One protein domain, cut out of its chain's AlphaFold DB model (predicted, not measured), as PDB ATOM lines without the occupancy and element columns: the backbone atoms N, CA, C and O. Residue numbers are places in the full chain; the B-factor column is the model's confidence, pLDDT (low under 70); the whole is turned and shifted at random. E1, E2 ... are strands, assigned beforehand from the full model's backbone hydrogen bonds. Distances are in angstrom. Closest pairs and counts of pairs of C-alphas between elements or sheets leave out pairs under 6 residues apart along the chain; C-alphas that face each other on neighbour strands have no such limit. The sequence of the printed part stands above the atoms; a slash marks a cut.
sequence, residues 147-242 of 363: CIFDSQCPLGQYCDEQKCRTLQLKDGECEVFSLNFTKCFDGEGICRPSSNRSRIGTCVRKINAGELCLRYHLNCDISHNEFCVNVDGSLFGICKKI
ATOM      1  N   CYS A 147      28.239  41.963 -51.547       70.62
ATOM      2  CA  CYS A 147      27.246  42.134 -50.473       70.62
ATOM      3  C   CYS A 147      27.805  41.662 -49.104       70.62
ATOM      4  O   CYS A 147      28.600  40.742 -49.024       70.62
ATOM      5  N   ILE A 148      27.399  42.252 -47.980       72.38
ATOM      6  CA  ILE A 148      27.817  41.785 -46.632       72.38
ATOM      7  C   ILE A 148      26.601  41.390 -45.790       72.38
ATOM      8  O   ILE A 148      26.712  40.596 -44.860       72.38
ATOM      9  N   PHE A 149      25.435  41.951 -46.108       71.69
ATOM     10  CA  PHE A 149      24.172  41.681 -45.438       71.69
ATOM     11  C   PHE A 149      23.095  41.388 -46.475       71.69
ATOM     12  O   PHE A 149      23.068  42.008 -47.539       71.69
ATOM     13  N   ASP A 150      22.164  40.503 -46.131       74.25
ATOM     14  CA  ASP A 150      21.050  40.134 -47.008       74.25
ATOM     15  C   ASP A 150      20.154  41.323 -47.352       74.25
ATOM     16  O   ASP A 150      19.526  41.367 -48.409       74.25
ATOM     17  N   SER A 151      20.118  42.317 -46.463       65.00
ATOM     18  CA  SER A 151      19.405  43.565 -46.688       65.00
ATOM     19  C   SER A 151      19.939  44.338 -47.890       65.00
ATOM     20  O   SER A 151      19.252  45.218 -48.361       65.00
ATOM     21  N   GLN A 152      21.114  44.044 -48.438       70.12
ATOM     22  CA  GLN A 152      21.602  44.734 -49.637       70.12
ATOM     23  C   GLN A 152      21.131  44.101 -50.946       70.12
ATOM     24  O   GLN A 152      21.357  44.671 -52.010       70.12
ATOM     25  N   CYS A 153      20.526  42.915 -50.891       72.81
ATOM     26  CA  CYS A 153      20.115  42.190 -52.084       72.81
ATOM     27  C   CYS A 153      18.672  42.534 -52.499       72.81
ATOM     28  O   CYS A 153      17.859  42.882 -51.643       72.81
ATOM     29  N   PRO A 154      18.302  42.433 -53.790       69.50
ATOM     30  CA  PRO A 154      16.914  42.605 -54.247       69.50
ATOM     31  C   PRO A 154      15.961  41.605 -53.585       69.50
ATOM     32  O   PRO A 154      16.413  40.540 -53.169       69.50
ATOM     33  N   LEU A 155      14.657  41.906 -53.480       71.69
ATOM     34  CA  LEU A 155      13.630  40.961 -52.985       71.69
ATOM     35  C   LEU A 155      13.760  39.570 -53.632       71.69
ATOM     36  O   LEU A 155      14.046  39.450 -54.823       71.69
ATOM     37  N   GLY A 156      13.597  38.516 -52.831       77.25
ATOM     38  CA  GLY A 156      13.802  37.132 -53.262       77.25
ATOM     39  C   GLY A 156      15.271  36.717 -53.417       77.25
ATOM     40  O   GLY A 156      15.547  35.665 -53.995       77.25
ATOM     41  N   GLN A 157      16.221  37.510 -52.914       83.62
ATOM     42  CA  GLN A 157      17.649  37.179 -52.884       83.62
ATOM     43  C   GLN A 157      18.253  37.399 -51.490       83.62
ATOM     44  O   GLN A 157      17.716  38.153 -50.682       83.62
ATOM     45  N   TYR A 158      19.378  36.749 -51.207       84.00
ATOM     46  CA  TYR A 158      20.168  36.911 -49.982       84.00
ATOM     47  C   TYR A 158      21.649  37.030 -50.312       84.00
ATOM     48  O   TYR A 158      22.064  36.738 -51.435       84.00
ATOM     49  N   CYS A 159      22.436  37.472 -49.341       80.81
ATOM     50  CA  CYS A 159      23.853  37.667 -49.511       80.81
ATOM     51  C   CYS A 159      24.637  36.410 -49.127       80.81
ATOM     52  O   CYS A 159      24.657  36.008 -47.966       80.81
ATOM     53  N   ASP A 160      25.333  35.823 -50.098       84.69
ATOM     54  CA  ASP A 160      26.178  34.647 -49.899       84.69
ATOM     55  C   ASP A 160      27.510  34.811 -50.613       84.69
ATOM     56  O   ASP A 160      27.549  35.101 -51.813       84.69
ATOM     57  N   GLU A 161      28.603  34.619 -49.873       84.56
ATOM     58  CA  GLU A 161      29.970  34.837 -50.365       84.56
ATOM     59  C   GLU A 161      30.076  36.149 -51.135       84.56
ATOM     60  O   GLU A 161      30.602  36.211 -52.249       84.56
ATOM     61  N   GLN A 162      29.496  37.195 -50.550       84.12
ATOM     62  CA  GLN A 162      29.537  38.520 -51.119       84.12
ATOM     63  C   GLN A 162      28.807  38.694 -52.471       84.12
ATOM     64  O   GLN A 162      28.954  39.703 -53.162       84.12
ATOM     65  N   LYS A 163      27.926  37.760 -52.836       83.19
ATOM     66  CA  LYS A 163      27.052  37.868 -54.008       83.19
ATOM     67  C   LYS A 163      25.597  37.669 -53.627       83.19
ATOM     68  O   LYS A 163      25.266  36.814 -52.811       83.19
ATOM     69  N   CYS A 164      24.718  38.422 -54.275       80.44
ATOM     70  CA  CYS A 164      23.292  38.186 -54.137       80.44
ATOM     71  C   CYS A 164      22.904  36.905 -54.881       80.44
ATOM     72  O   CYS A 164      23.181  36.754 -56.073       80.44
ATOM     73  N   ARG A 165      22.302  35.960 -54.159       84.88
ATOM     74  CA  ARG A 165      21.827  34.674 -54.682       84.88
ATOM     75  C   ARG A 165      20.335  34.544 -54.452       84.88
ATOM     76  O   ARG A 165      19.811  35.053 -53.467       84.88
ATOM     77  N   THR A 166      19.650  33.834 -55.342       87.56
ATOM     78  CA  THR A 166      18.213  33.578 -55.214       87.56
ATOM     79  C   THR A 166      17.910  32.816 -53.929       87.56
ATOM     80  O   THR A 166      18.540  31.800 -53.629       87.56
ATOM     81  N   LEU A 167      16.923  33.305 -53.188       87.56
ATOM     82  CA  LEU A 167      16.425  32.684 -51.972       87.56
ATOM     83  C   LEU A 167      15.730  31.361 -52.328       87.56
ATOM     84  O   LEU A 167      14.791  31.342 -53.123       87.56
ATOM     85  N   GLN A 168      16.172  30.257 -51.729       89.00
ATOM     86  CA  GLN A 168      15.437  28.991 -51.733       89.00
ATOM     87  C   GLN A 168      14.927  28.745 -50.318       89.00
ATOM     88  O   GLN A 168      15.670  28.266 -49.466       89.00
ATOM     89  N   LEU A 169      13.678  29.139 -50.070       88.88
ATOM     90  CA  LEU A 169      13.029  28.954 -48.775       88.88
ATOM     91  C   LEU A 169      12.656  27.484 -48.584       88.88
ATOM     92  O   LEU A 169      12.060  26.872 -49.474       88.88
ATOM     93  N   LYS A 170      12.992  26.927 -47.422       90.25
ATOM     94  CA  LYS A 170      12.506  25.613 -46.983       90.25
ATOM     95  C   LYS A 170      11.111  25.727 -46.377       90.25
ATOM     96  O   LYS A 170      10.647  26.814 -46.037       90.25
ATOM     97  N   ASP A 171      10.472  24.580 -46.166       88.50
ATOM     98  CA  ASP A 171       9.206  24.507 -45.441       88.50
ATOM     99  C   ASP A 171       9.328  25.174 -44.059       88.50
ATOM    100  O   ASP A 171      10.175  24.809 -43.241       88.50
ATOM    101  N   GLY A 172       8.475  26.170 -43.809       88.12
ATOM    102  CA  GLY A 172       8.467  26.958 -42.573       88.12
ATOM    103  C   GLY A 172       9.442  28.143 -42.543       88.12
ATOM    104  O   GLY A 172       9.437  28.887 -41.562       88.12
ATOM    105  N   GLU A 173      10.248  28.355 -43.585       91.44
ATOM    106  CA  GLU A 173      11.058  29.565 -43.752       91.44
ATOM    107  C   GLU A 173      10.286  30.655 -44.507       91.44
ATOM    108  O   GLU A 173       9.362  30.396 -45.279       91.44
ATOM    109  N   CYS A 174      10.677  31.904 -44.288       88.69
ATOM    110  CA  CYS A 174      10.051  33.072 -44.901       88.69
ATOM    111  C   CYS A 174      11.075  34.170 -45.172       88.69
ATOM    112  O   CYS A 174      12.172  34.162 -44.618       88.69
ATOM    113  N   GLU A 175      10.717  35.135 -46.015       86.88
ATOM    114  CA  GLU A 175      11.550  36.308 -46.264       86.88
ATOM    115  C   GLU A 175      11.149  37.454 -45.323       86.88
ATOM    116  O   GLU A 175      10.041  37.973 -45.397       86.88
ATOM    117  N   VAL A 176      12.066  37.861 -44.448       78.38
ATOM    118  CA  VAL A 176      11.865  38.802 -43.333       78.38
ATOM    119  C   VAL A 176      11.403  40.189 -43.788       78.38
ATOM    120  O   VAL A 176      10.563  40.798 -43.140       78.38
ATOM    121  N   PHE A 177      11.924  40.689 -44.909       70.50
ATOM    122  CA  PHE A 177      11.532  41.993 -45.466       70.50
ATOM    123  C   PHE A 177      10.375  41.893 -46.466       70.50
ATOM    124  O   PHE A 177       9.960  42.902 -47.033       70.50
ATOM    125  N   SER A 178       9.856  40.686 -46.703       72.19
ATOM    126  CA  SER A 178       8.656  40.517 -47.507       72.19
ATOM    127  C   SER A 178       7.458  40.890 -46.642       72.19
ATOM    128  O   SER A 178       7.133  40.205 -45.679       72.19
ATOM    129  N   LEU A 179       6.766  41.964 -47.019       62.19
ATOM    130  CA  LEU A 179       5.505  42.385 -46.390       62.19
ATOM    131  C   LEU A 179       4.335  41.454 -46.722       62.19
ATOM    132  O   LEU A 179       3.186  41.779 -46.441       62.19
ATOM    133  N   ASN A 180       4.614  40.315 -47.351       65.12
ATOM    134  CA  ASN A 180       3.611  39.350 -47.722       65.12
ATOM    135  C   ASN A 180       3.348  38.395 -46.548       65.12
ATOM    136  O   ASN A 180       3.890  37.288 -46.483       65.12
ATOM    137  N   PHE A 181       2.499  38.842 -45.619       63.75
ATOM    138  CA  PHE A 181       2.081  38.066 -44.444       63.75
ATOM    139  C   PHE A 181       1.394  36.746 -44.822       63.75
ATOM    140  O   PHE A 181       1.427  35.797 -44.044       63.75
ATOM    141  N   THR A 182       0.842  36.635 -46.039       62.00
ATOM    142  CA  THR A 182       0.148  35.415 -46.493       62.00
ATOM    143  C   THR A 182       1.070  34.203 -46.630       62.00
ATOM    144  O   THR A 182       0.603  33.068 -46.585       62.00
ATOM    145  N   LYS A 183       2.391  34.411 -46.735       76.19
ATOM    146  CA  LYS A 183       3.361  33.316 -46.898       76.19
ATOM    147  C   LYS A 183       3.517  32.441 -45.654       76.19
ATOM    148  O   LYS A 183       3.966  31.305 -45.775       76.19
ATOM    149  N   CYS A 184       3.166  32.944 -44.470       80.94
ATOM    150  CA  CYS A 184       3.265  32.183 -43.232       80.94
ATOM    151  C   CYS A 184       1.885  31.738 -42.748       80.94
ATOM    152  O   CYS A 184       1.043  32.575 -42.441       80.94
ATOM    153  N   PHE A 185       1.689  30.420 -42.626       80.00
ATOM    154  CA  PHE A 185       0.446  29.799 -42.138       80.00
ATOM    155  C   PHE A 185      -0.821  30.378 -42.798       80.00
ATOM    156  O   PHE A 185      -1.757  30.739 -42.094       80.00
ATOM    157  N   ASP A 186      -0.819  30.530 -44.127       77.25
ATOM    158  CA  ASP A 186      -1.943  31.084 -44.903       77.25
ATOM    159  C   ASP A 186      -2.414  32.474 -44.421       77.25
ATOM    160  O   ASP A 186      -3.595  32.810 -44.482       77.25
ATOM    161  N   GLY A 187      -1.486  33.299 -43.919       71.31
ATOM    162  CA  GLY A 187      -1.772  34.636 -43.385       71.31
ATOM    163  C   GLY A 187      -1.980  34.699 -41.874       71.31
ATOM    164  O   GLY A 187      -2.118  35.794 -41.333       71.31
ATOM    165  N   GLU A 188      -1.959  33.565 -41.166       76.75
ATOM    166  CA  GLU A 188      -2.021  33.533 -39.696       76.75
ATOM    167  C   GLU A 188      -0.645  33.702 -39.023       76.75
ATOM    168  O   GLU A 188      -0.542  33.729 -37.794       76.75
ATOM    169  N   GLY A 189       0.434  33.747 -39.808       81.81
ATOM    170  CA  GLY A 189       1.806  33.814 -39.323       81.81
ATOM    171  C   GLY A 189       2.524  35.124 -39.614       81.81
ATOM    172  O   GLY A 189       2.171  35.888 -40.504       81.81
ATOM    173  N   ILE A 190       3.615  35.334 -38.885       85.62
ATOM    174  CA  ILE A 190       4.560  36.432 -39.066       85.62
ATOM    175  C   ILE A 190       5.937  35.829 -39.339       85.62
ATOM    176  O   ILE A 190       6.303  34.785 -38.787       85.62
ATOM    177  N   CYS A 191       6.714  36.496 -40.188       87.75
ATOM    178  CA  CYS A 191       8.088  36.106 -40.434       87.75
ATOM    179  C   CYS A 191       9.014  36.635 -39.335       87.75
ATOM    180  O   CYS A 191       9.331  37.824 -39.292       87.75
ATOM    181  N   ARG A 192       9.472  35.753 -38.440       90.94
ATOM    182  CA  ARG A 192      10.435  36.124 -37.398       90.94
ATOM    183  C   ARG A 192      11.862  36.028 -37.933       90.94
ATOM    184  O   ARG A 192      12.241  34.941 -38.369       90.94
ATOM    185  N   PRO A 193      12.688  37.084 -37.836       89.06
ATOM    186  CA  PRO A 193      14.098  37.013 -38.205       89.06
ATOM    187  C   PRO A 193      14.835  35.867 -37.506       89.06
ATOM    188  O   PRO A 193      14.751  35.726 -36.286       89.06
ATOM    189  N   SER A 194      15.586  35.066 -38.267       88.31
ATOM    190  CA  SER A 194      16.454  34.028 -37.687       88.31
ATOM    191  C   SER A 194      17.728  34.620 -37.069       88.31
ATOM    192  O   SER A 194      18.265  34.080 -36.104       88.31
ATOM    193  N   SER A 195      18.201  35.751 -37.604       85.50
ATOM    194  CA  SER A 195      19.338  36.521 -37.097       85.50
ATOM    195  C   SER A 195      19.204  38.004 -37.463       85.50
ATOM    196  O   SER A 195      18.400  38.370 -38.317       85.50
ATOM    197  N   ASN A 196      20.026  38.865 -36.858       75.06
ATOM    198  CA  ASN A 196      20.046  40.316 -37.105       75.06
ATOM    199  C   ASN A 196      20.677  40.734 -38.451       75.06
ATOM    200  O   ASN A 196      20.957  41.913 -38.670       75.06
ATOM    201  N   ARG A 197      20.969  39.772 -39.329       74.44
ATOM    202  CA  ARG A 197      21.544  39.996 -40.665       74.44
ATOM    203  C   ARG A 197      20.845  39.191 -41.752       74.44
ATOM    204  O   ARG A 197      21.099  39.445 -42.926       74.44
ATOM    205  N   SER A 198      20.005  38.229 -41.366       79.00
ATOM    206  CA  SER A 198      19.399  37.311 -42.315       79.00
ATOM    207  C   SER A 198      18.098  37.858 -42.884       79.00
ATOM    208  O   SER A 198      17.263  38.411 -42.167       79.00
ATOM    209  N   ARG A 199      17.905  37.629 -44.181       81.50
ATOM    210  CA  ARG A 199      16.609  37.713 -44.850       81.50
ATOM    211  C   ARG A 199      15.720  36.533 -44.601       81.50
ATOM    212  O   ARG A 199      14.530  36.638 -44.865       81.50
ATOM    213  N   ILE A 200      16.289  35.420 -44.174       88.12
ATOM    214  CA  ILE A 200      15.545  34.204 -43.933       88.12
ATOM    215  C   ILE A 200      15.074  34.262 -42.490       88.12
ATOM    216  O   ILE A 200      15.853  34.374 -41.540       88.12
ATOM    217  N   GLY A 201      13.766  34.231 -42.335       90.56
ATOM    218  CA  GLY A 201      13.096  34.098 -41.066       90.56
ATOM    219  C   GLY A 201      12.445  32.734 -40.948       90.56
ATOM    220  O   GLY A 201      12.494  31.904 -41.855       90.56
ATOM    221  N   THR A 202      11.805  32.521 -39.811       92.12
ATOM    222  CA  THR A 202      10.949  31.365 -39.574       92.12
ATOM    223  C   THR A 202       9.518  31.851 -39.437       92.12
ATOM    224  O   THR A 202       9.256  32.812 -38.709       92.12
ATOM    225  N   CYS A 203       8.593  31.175 -40.111       91.94
ATOM    226  CA  CYS A 203       7.175  31.404 -39.912       91.94
ATOM    227  C   CYS A 203       6.797  31.005 -38.488       91.94
ATOM    228  O   CYS A 203       6.892  29.841 -38.093       91.94
ATOM    229  N   VAL A 204       6.343  31.984 -37.715       91.38
ATOM    230  CA  VAL A 204       5.821  31.786 -36.363       91.38
ATOM    231  C   VAL A 204       4.433  32.398 -36.280       91.38
ATOM    232  O   VAL A 204       4.125  33.353 -36.979       91.38
ATOM    233  N   ARG A 205       3.569  31.864 -35.419       87.06
ATOM    234  CA  ARG A 205       2.253  32.481 -35.171       87.06
ATOM    235  C   ARG A 205       2.356  33.763 -34.347       87.06
ATOM    236  O   ARG A 205       1.446  34.578 -34.340       87.06
ATOM    237  N   LYS A 206       3.454  33.899 -33.606       87.94
ATOM    238  CA  LYS A 206       3.725  35.002 -32.694       87.94
ATOM    239  C   LYS A 206       5.227  35.112 -32.454       87.94
ATOM    240  O   LYS A 206       5.897  34.085 -32.339       87.94
ATOM    241  N   ILE A 207       5.718  36.343 -32.333       89.38
ATOM    242  CA  ILE A 207       7.060  36.655 -31.837       89.38
ATOM    243  C   ILE A 207       6.925  37.018 -30.359       89.38
ATOM    244  O   ILE A 207       6.159  37.917 -30.019       89.38
ATOM    245  N   ASN A 208       7.612  36.288 -29.484       92.25
ATOM    246  CA  ASN A 208       7.525  36.497 -28.037       92.25
ATOM    247  C   ASN A 208       8.556  37.524 -27.552       92.25
ATOM    248  O   ASN A 208       9.592  37.744 -28.184       92.25
ATOM    249  N   ALA A 209       8.327  38.096 -26.368       92.88
ATOM    250  CA  ALA A 209       9.348  38.880 -25.682       92.88
ATOM    251  C   ALA A 209      10.685  38.111 -25.556       92.88
ATOM    252  O   ALA A 209      10.715  36.953 -25.139       92.88
ATOM    253  N   GLY A 210      11.789  38.781 -25.887       93.81
ATOM    254  CA  GLY A 210      13.144  38.229 -25.961       93.81
ATOM    255  C   GLY A 210      13.574  37.808 -27.368       93.81
ATOM    256  O   GLY A 210      14.761  37.593 -27.593       93.81
ATOM    257  N   GLU A 211      12.649  37.724 -28.324       94.12
ATOM    258  CA  GLU A 211      12.946  37.293 -29.689       94.12
ATOM    259  C   GLU A 211      13.221  38.472 -30.636       94.12
ATOM    260  O   GLU A 211      12.845  39.614 -30.364       94.12
ATOM    261  N   LEU A 212      13.889  38.191 -31.760       91.94
ATOM    262  CA  LEU A 212      14.196  39.195 -32.777       91.94
ATOM    263  C   LEU A 212      12.930  39.693 -33.479       91.94
ATOM    264  O   LEU A 212      12.051  38.916 -33.845       91.94
ATOM    265  N   CYS A 213      12.895  40.991 -33.740       88.94
ATOM    266  CA  CYS A 213      11.834  41.668 -34.477       88.94
ATOM    267  C   CYS A 213      12.428  42.674 -35.459       88.94
ATOM    268  O   CYS A 213      13.589  43.049 -35.347       88.94
ATOM    269  N   LEU A 214      11.633  43.130 -36.422       81.88
ATOM    270  CA  LEU A 214      11.959  44.311 -37.232       81.88
ATOM    271  C   LEU A 214      11.311  45.548 -36.630       81.88
ATOM    272  O   LEU A 214      10.122  45.523 -36.309       81.88
ATOM    273  N   ARG A 215      12.085  46.628 -36.554       72.12
ATOM    274  CA  ARG A 215      11.707  47.893 -35.919       72.12
ATOM    275  C   ARG A 215      10.456  48.551 -36.511       72.12
ATOM    276  O   ARG A 215       9.719  49.200 -35.781       72.12
ATOM    277  N   TYR A 216      10.232  48.394 -37.812       62.94
ATOM    278  CA  TYR A 216       9.209  49.134 -38.565       62.94
ATOM    279  C   TYR A 216       7.987  48.285 -38.934       62.94
ATOM    280  O   TYR A 216       7.188  48.673 -39.782       62.94
ATOM    281  N   HIS A 217       7.846  47.109 -38.318       60.94
ATOM    282  CA  HIS A 217       6.740  46.197 -38.585       60.94
ATOM    283  C   HIS A 217       6.024  45.811 -37.295       60.94
ATOM    284  O   HIS A 217       6.628  45.761 -36.221       60.94
ATOM    285  N   LEU A 218       4.733  45.490 -37.436       64.50
ATOM    286  CA  LEU A 218       3.871  44.888 -36.413       64.50
ATOM    287  C   LEU A 218       4.324  43.454 -36.101       64.50
ATOM    288  O   LEU A 218       3.628  42.483 -36.366       64.50
ATOM    289  N   ASN A 219       5.544  43.326 -35.597       74.75
ATOM    290  CA  ASN A 219       6.207  42.048 -35.395       74.75
ATOM    291  C   ASN A 219       6.037  41.538 -33.971       74.75
ATOM    292  O   ASN A 219       5.839  40.346 -33.764       74.75
ATOM    293  N   CYS A 220       6.105  42.439 -32.994       83.88
ATOM    294  CA  CYS A 220       5.826  42.090 -31.610       83.88
ATOM    295  C   CYS A 220       4.323  42.126 -31.351       83.88
ATOM    296  O   CYS A 220       3.582  42.902 -31.961       83.88
ATOM    297  N   ASP A 221       3.874  41.292 -30.423       80.25
ATOM    298  CA  ASP A 221       2.461  41.155 -30.121       80.25
ATOM    299  C   ASP A 221       1.951  42.323 -29.265       80.25
ATOM    300  O   ASP A 221       1.968  42.302 -28.030       80.25
ATOM    301  N   ILE A 222       1.449  43.352 -29.946       73.00
ATOM    302  CA  ILE A 222       0.888  44.545 -29.305       73.00
ATOM    303  C   ILE A 222      -0.286  44.183 -28.384       73.00
ATOM    304  O   ILE A 222      -0.447  44.803 -27.332       73.00
ATOM    305  N   SER A 223      -1.069  43.148 -28.717       72.38
ATOM    306  CA  SER A 223      -2.195  42.701 -27.880       72.38
ATOM    307  C   SER A 223      -1.740  42.148 -26.525       72.38
ATOM    308  O   SER A 223      -2.498  42.171 -25.555       72.38
ATOM    309  N   HIS A 224      -0.476  41.724 -26.430       78.12
ATOM    310  CA  HIS A 224       0.169  41.287 -25.194       78.12
ATOM    311  C   HIS A 224       1.083  42.351 -24.585       78.12
ATOM    312  O   HIS A 224       1.886  42.029 -23.707       78.12
ATOM    313  N   ASN A 225       0.932  43.614 -25.001       81.06
ATOM    314  CA  ASN A 225       1.781  44.716 -24.574       81.06
ATOM    315  C   ASN A 225       3.256  44.420 -24.873       81.06
ATOM    316  O   ASN A 225       4.091  44.493 -23.980       81.06
ATOM    317  N   GLU A 226       3.588  44.056 -26.111       86.75
ATOM    318  CA  GLU A 226       4.971  43.859 -26.555       86.75
ATOM    319  C   GLU A 226       5.326  44.840 -27.680       86.75
ATOM    320  O   GLU A 226       4.475  45.222 -28.481       86.75
ATOM    321  N   PHE A 227       6.589  45.268 -27.737       84.38
ATOM    322  CA  PHE A 227       7.095  46.213 -28.739       84.38
ATOM    323  C   PHE A 227       8.548  45.898 -29.108       84.38
ATOM    324  O   PHE A 227       9.268  45.258 -28.341       84.38
ATOM    325  N   CYS A 228       8.988  46.348 -30.283       85.75
ATOM    326  CA  CYS A 228      10.328  46.071 -30.788       85.75
ATOM    327  C   CYS A 228      11.332  47.131 -30.309       85.75
ATOM    328  O   CYS A 228      11.296  48.268 -30.780       85.75
ATOM    329  N   VAL A 229      12.240  46.777 -29.390       86.38
ATOM    330  CA  VAL A 229      13.321  47.674 -28.943       86.38
ATOM    331  C   VAL A 229      14.477  47.618 -29.913       86.38
ATOM    332  O   VAL A 229      14.993  46.536 -30.179       86.38
ATOM    333  N   ASN A 230      14.924  48.782 -30.371       80.00
ATOM    334  CA  ASN A 230      16.053  48.893 -31.280       80.00
ATOM    335  C   ASN A 230      17.338  48.292 -30.686       80.00
ATOM    336  O   ASN A 230      17.657  48.516 -29.517       80.00
ATOM    337  N   VAL A 231      18.096  47.581 -31.516       79.81
ATOM    338  CA  VAL A 231      19.504  47.281 -31.251       79.81
ATOM    339  C   VAL A 231      20.317  48.295 -32.049       79.81
ATOM    340  O   VAL A 231      20.117  48.423 -33.254       79.81
ATOM    341  N   ASP A 232      21.195  49.045 -31.382       74.50
ATOM    342  CA  ASP A 232      21.894  50.180 -31.992       74.50
ATOM    343  C   ASP A 232      22.521  49.840 -33.352       74.50
ATOM    344  O   ASP A 232      23.241  48.852 -33.511       74.50
ATOM    345  N   GLY A 233      22.220  50.680 -34.349       69.25
ATOM    346  CA  GLY A 233      22.702  50.521 -35.723       69.25
ATOM    347  C   GLY A 233      22.052  49.379 -36.516       69.25
ATOM    348  O   GLY A 233      22.589  48.998 -37.554       69.25
ATOM    349  N   SER A 234      20.928  48.821 -36.054       72.69
ATOM    350  CA  SER A 234      20.237  47.715 -36.721       72.69
ATOM    351  C   SER A 234      18.801  48.060 -37.134       72.69
ATOM    352  O   SER A 234      18.119  48.871 -36.515       72.69
ATOM    353  N   LEU A 235      18.315  47.398 -38.190       71.88
ATOM    354  CA  LEU A 235      16.883  47.340 -38.539       71.88
ATOM    355  C   LEU A 235      16.118  46.367 -37.639       71.88
ATOM    356  O   LEU A 235      14.882  46.347 -37.618       71.88
ATOM    357  N   PHE A 236      16.876  45.529 -36.939       84.00
ATOM    358  CA  PHE A 236      16.374  44.526 -36.038       84.00
ATOM    359  C   PHE A 236      16.343  45.071 -34.619       84.00
ATOM    360  O   PHE A 236      17.177  45.871 -34.197       84.00
ATOM    361  N   GLY A 237      15.372  44.584 -33.874       88.69
ATOM    362  CA  GLY A 237      15.241  44.816 -32.460       88.69
ATOM    363  C   GLY A 237      15.008  43.519 -31.711       88.69
ATOM    364  O   GLY A 237      15.036  42.426 -32.282       88.69
ATOM    365  N   ILE A 238      14.740  43.663 -30.423       92.00
ATOM    366  CA  ILE A 238      14.296  42.576 -29.557       92.00
ATOM    367  C   ILE A 238      12.910  42.941 -29.041       92.00
ATOM    368  O   ILE A 238      12.720  44.041 -28.512       92.00
ATOM    369  N   CYS A 239      11.946  42.030 -29.171       92.38
ATOM    370  CA  CYS A 239      10.633  42.232 -28.578       92.38
ATOM    371  C   CYS A 239      10.784  42.333 -27.062       92.38
ATOM    372  O   CYS A 239      11.344  41.444 -26.420       92.38
ATOM    373  N   LYS A 240      10.280  43.403 -26.461       91.94
ATOM    374  CA  LYS A 240      10.205  43.551 -25.007       91.94
ATOM    375  C   LYS A 240       8.765  43.738 -24.582       91.94
ATOM    376  O   LYS A 240       7.943  44.248 -25.339       91.94
ATOM    377  N   LYS A 241       8.474  43.343 -23.344       90.81
ATOM    378  CA  LYS A 241       7.208  43.687 -22.705       90.81
ATOM    379  C   LYS A 241       7.202  45.180 -22.406       90.81
ATOM    380  O   LYS A 241       8.159  45.706 -21.842       90.81
ATOM    381  N   ILE A 242       6.124  45.837 -22.792       84.31
ATOM    382  CA  ILE A 242       5.794  47.203 -22.429       84.31
ATOM    383  C   ILE A 242       5.500  47.194 -20.929       84.31
ATOM    384  O   ILE A 242       4.597  46.503 -20.447       84.31
TER     385      ILE A 242
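What this domain is: This is residues 147 to 242 of the 363 residues of an uncharacterized protein of Cavenderia fasciculata (strain SH3) (UniProt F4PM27). Little regular structure is present: a bent row of three small antiparallel units, with sheet E3-E5-E4 in the middle, sheet E6-E8-E7 at one end and hairpin E1-E2 at the other. The printed part has 96 residues and no named helix; its eight strands, E1 to E8 along the chain, hold 34 residues, class all strand. It is compact, with radius of gyration of the C-alphas 13.1 A, and spans 39 by 33 by 16 A.

How they stand to each other: Inner strand E5, residues 200 to 204, neighbours E3, 173 to 175 (N 174 to O 201, 3.0 A), and E4, 190 to 193, its hairpin partner (N 192 to O 202, 3.0 A). The closest C-alphas of E4 and E6, 212 to 214, are Pro 193 and Leu 212, 5.9 A. Inner strand E8, 236 to 241, neighbours E6 (N 213 to O 237, 3.0 A) and hairpin partner E7, 226 to 230 (N 229 to O 238, 2.9 A). Hairpin E1, 157 to 160, and E2, 163 to 166, has N 158 to O 165 at 2.9 A; E2 and E3 are apart.

Where its parts are: E8 is 16.2 A long, E7 13.1 A. C-alpha 157 is at (17.649, 37.179, -52.884), C-alpha 241 at (7.208, 43.687, -22.705).

The domain as a whole: The farthest C-alphas, Glu 161 and Ser 223, are 40.0 A apart. The printed part has no cut. Links E3 to E4 and E6 to E7 are long. Residues 151, 154, 179 to 182, 216 to 218 and 233 have pLDDT under 70.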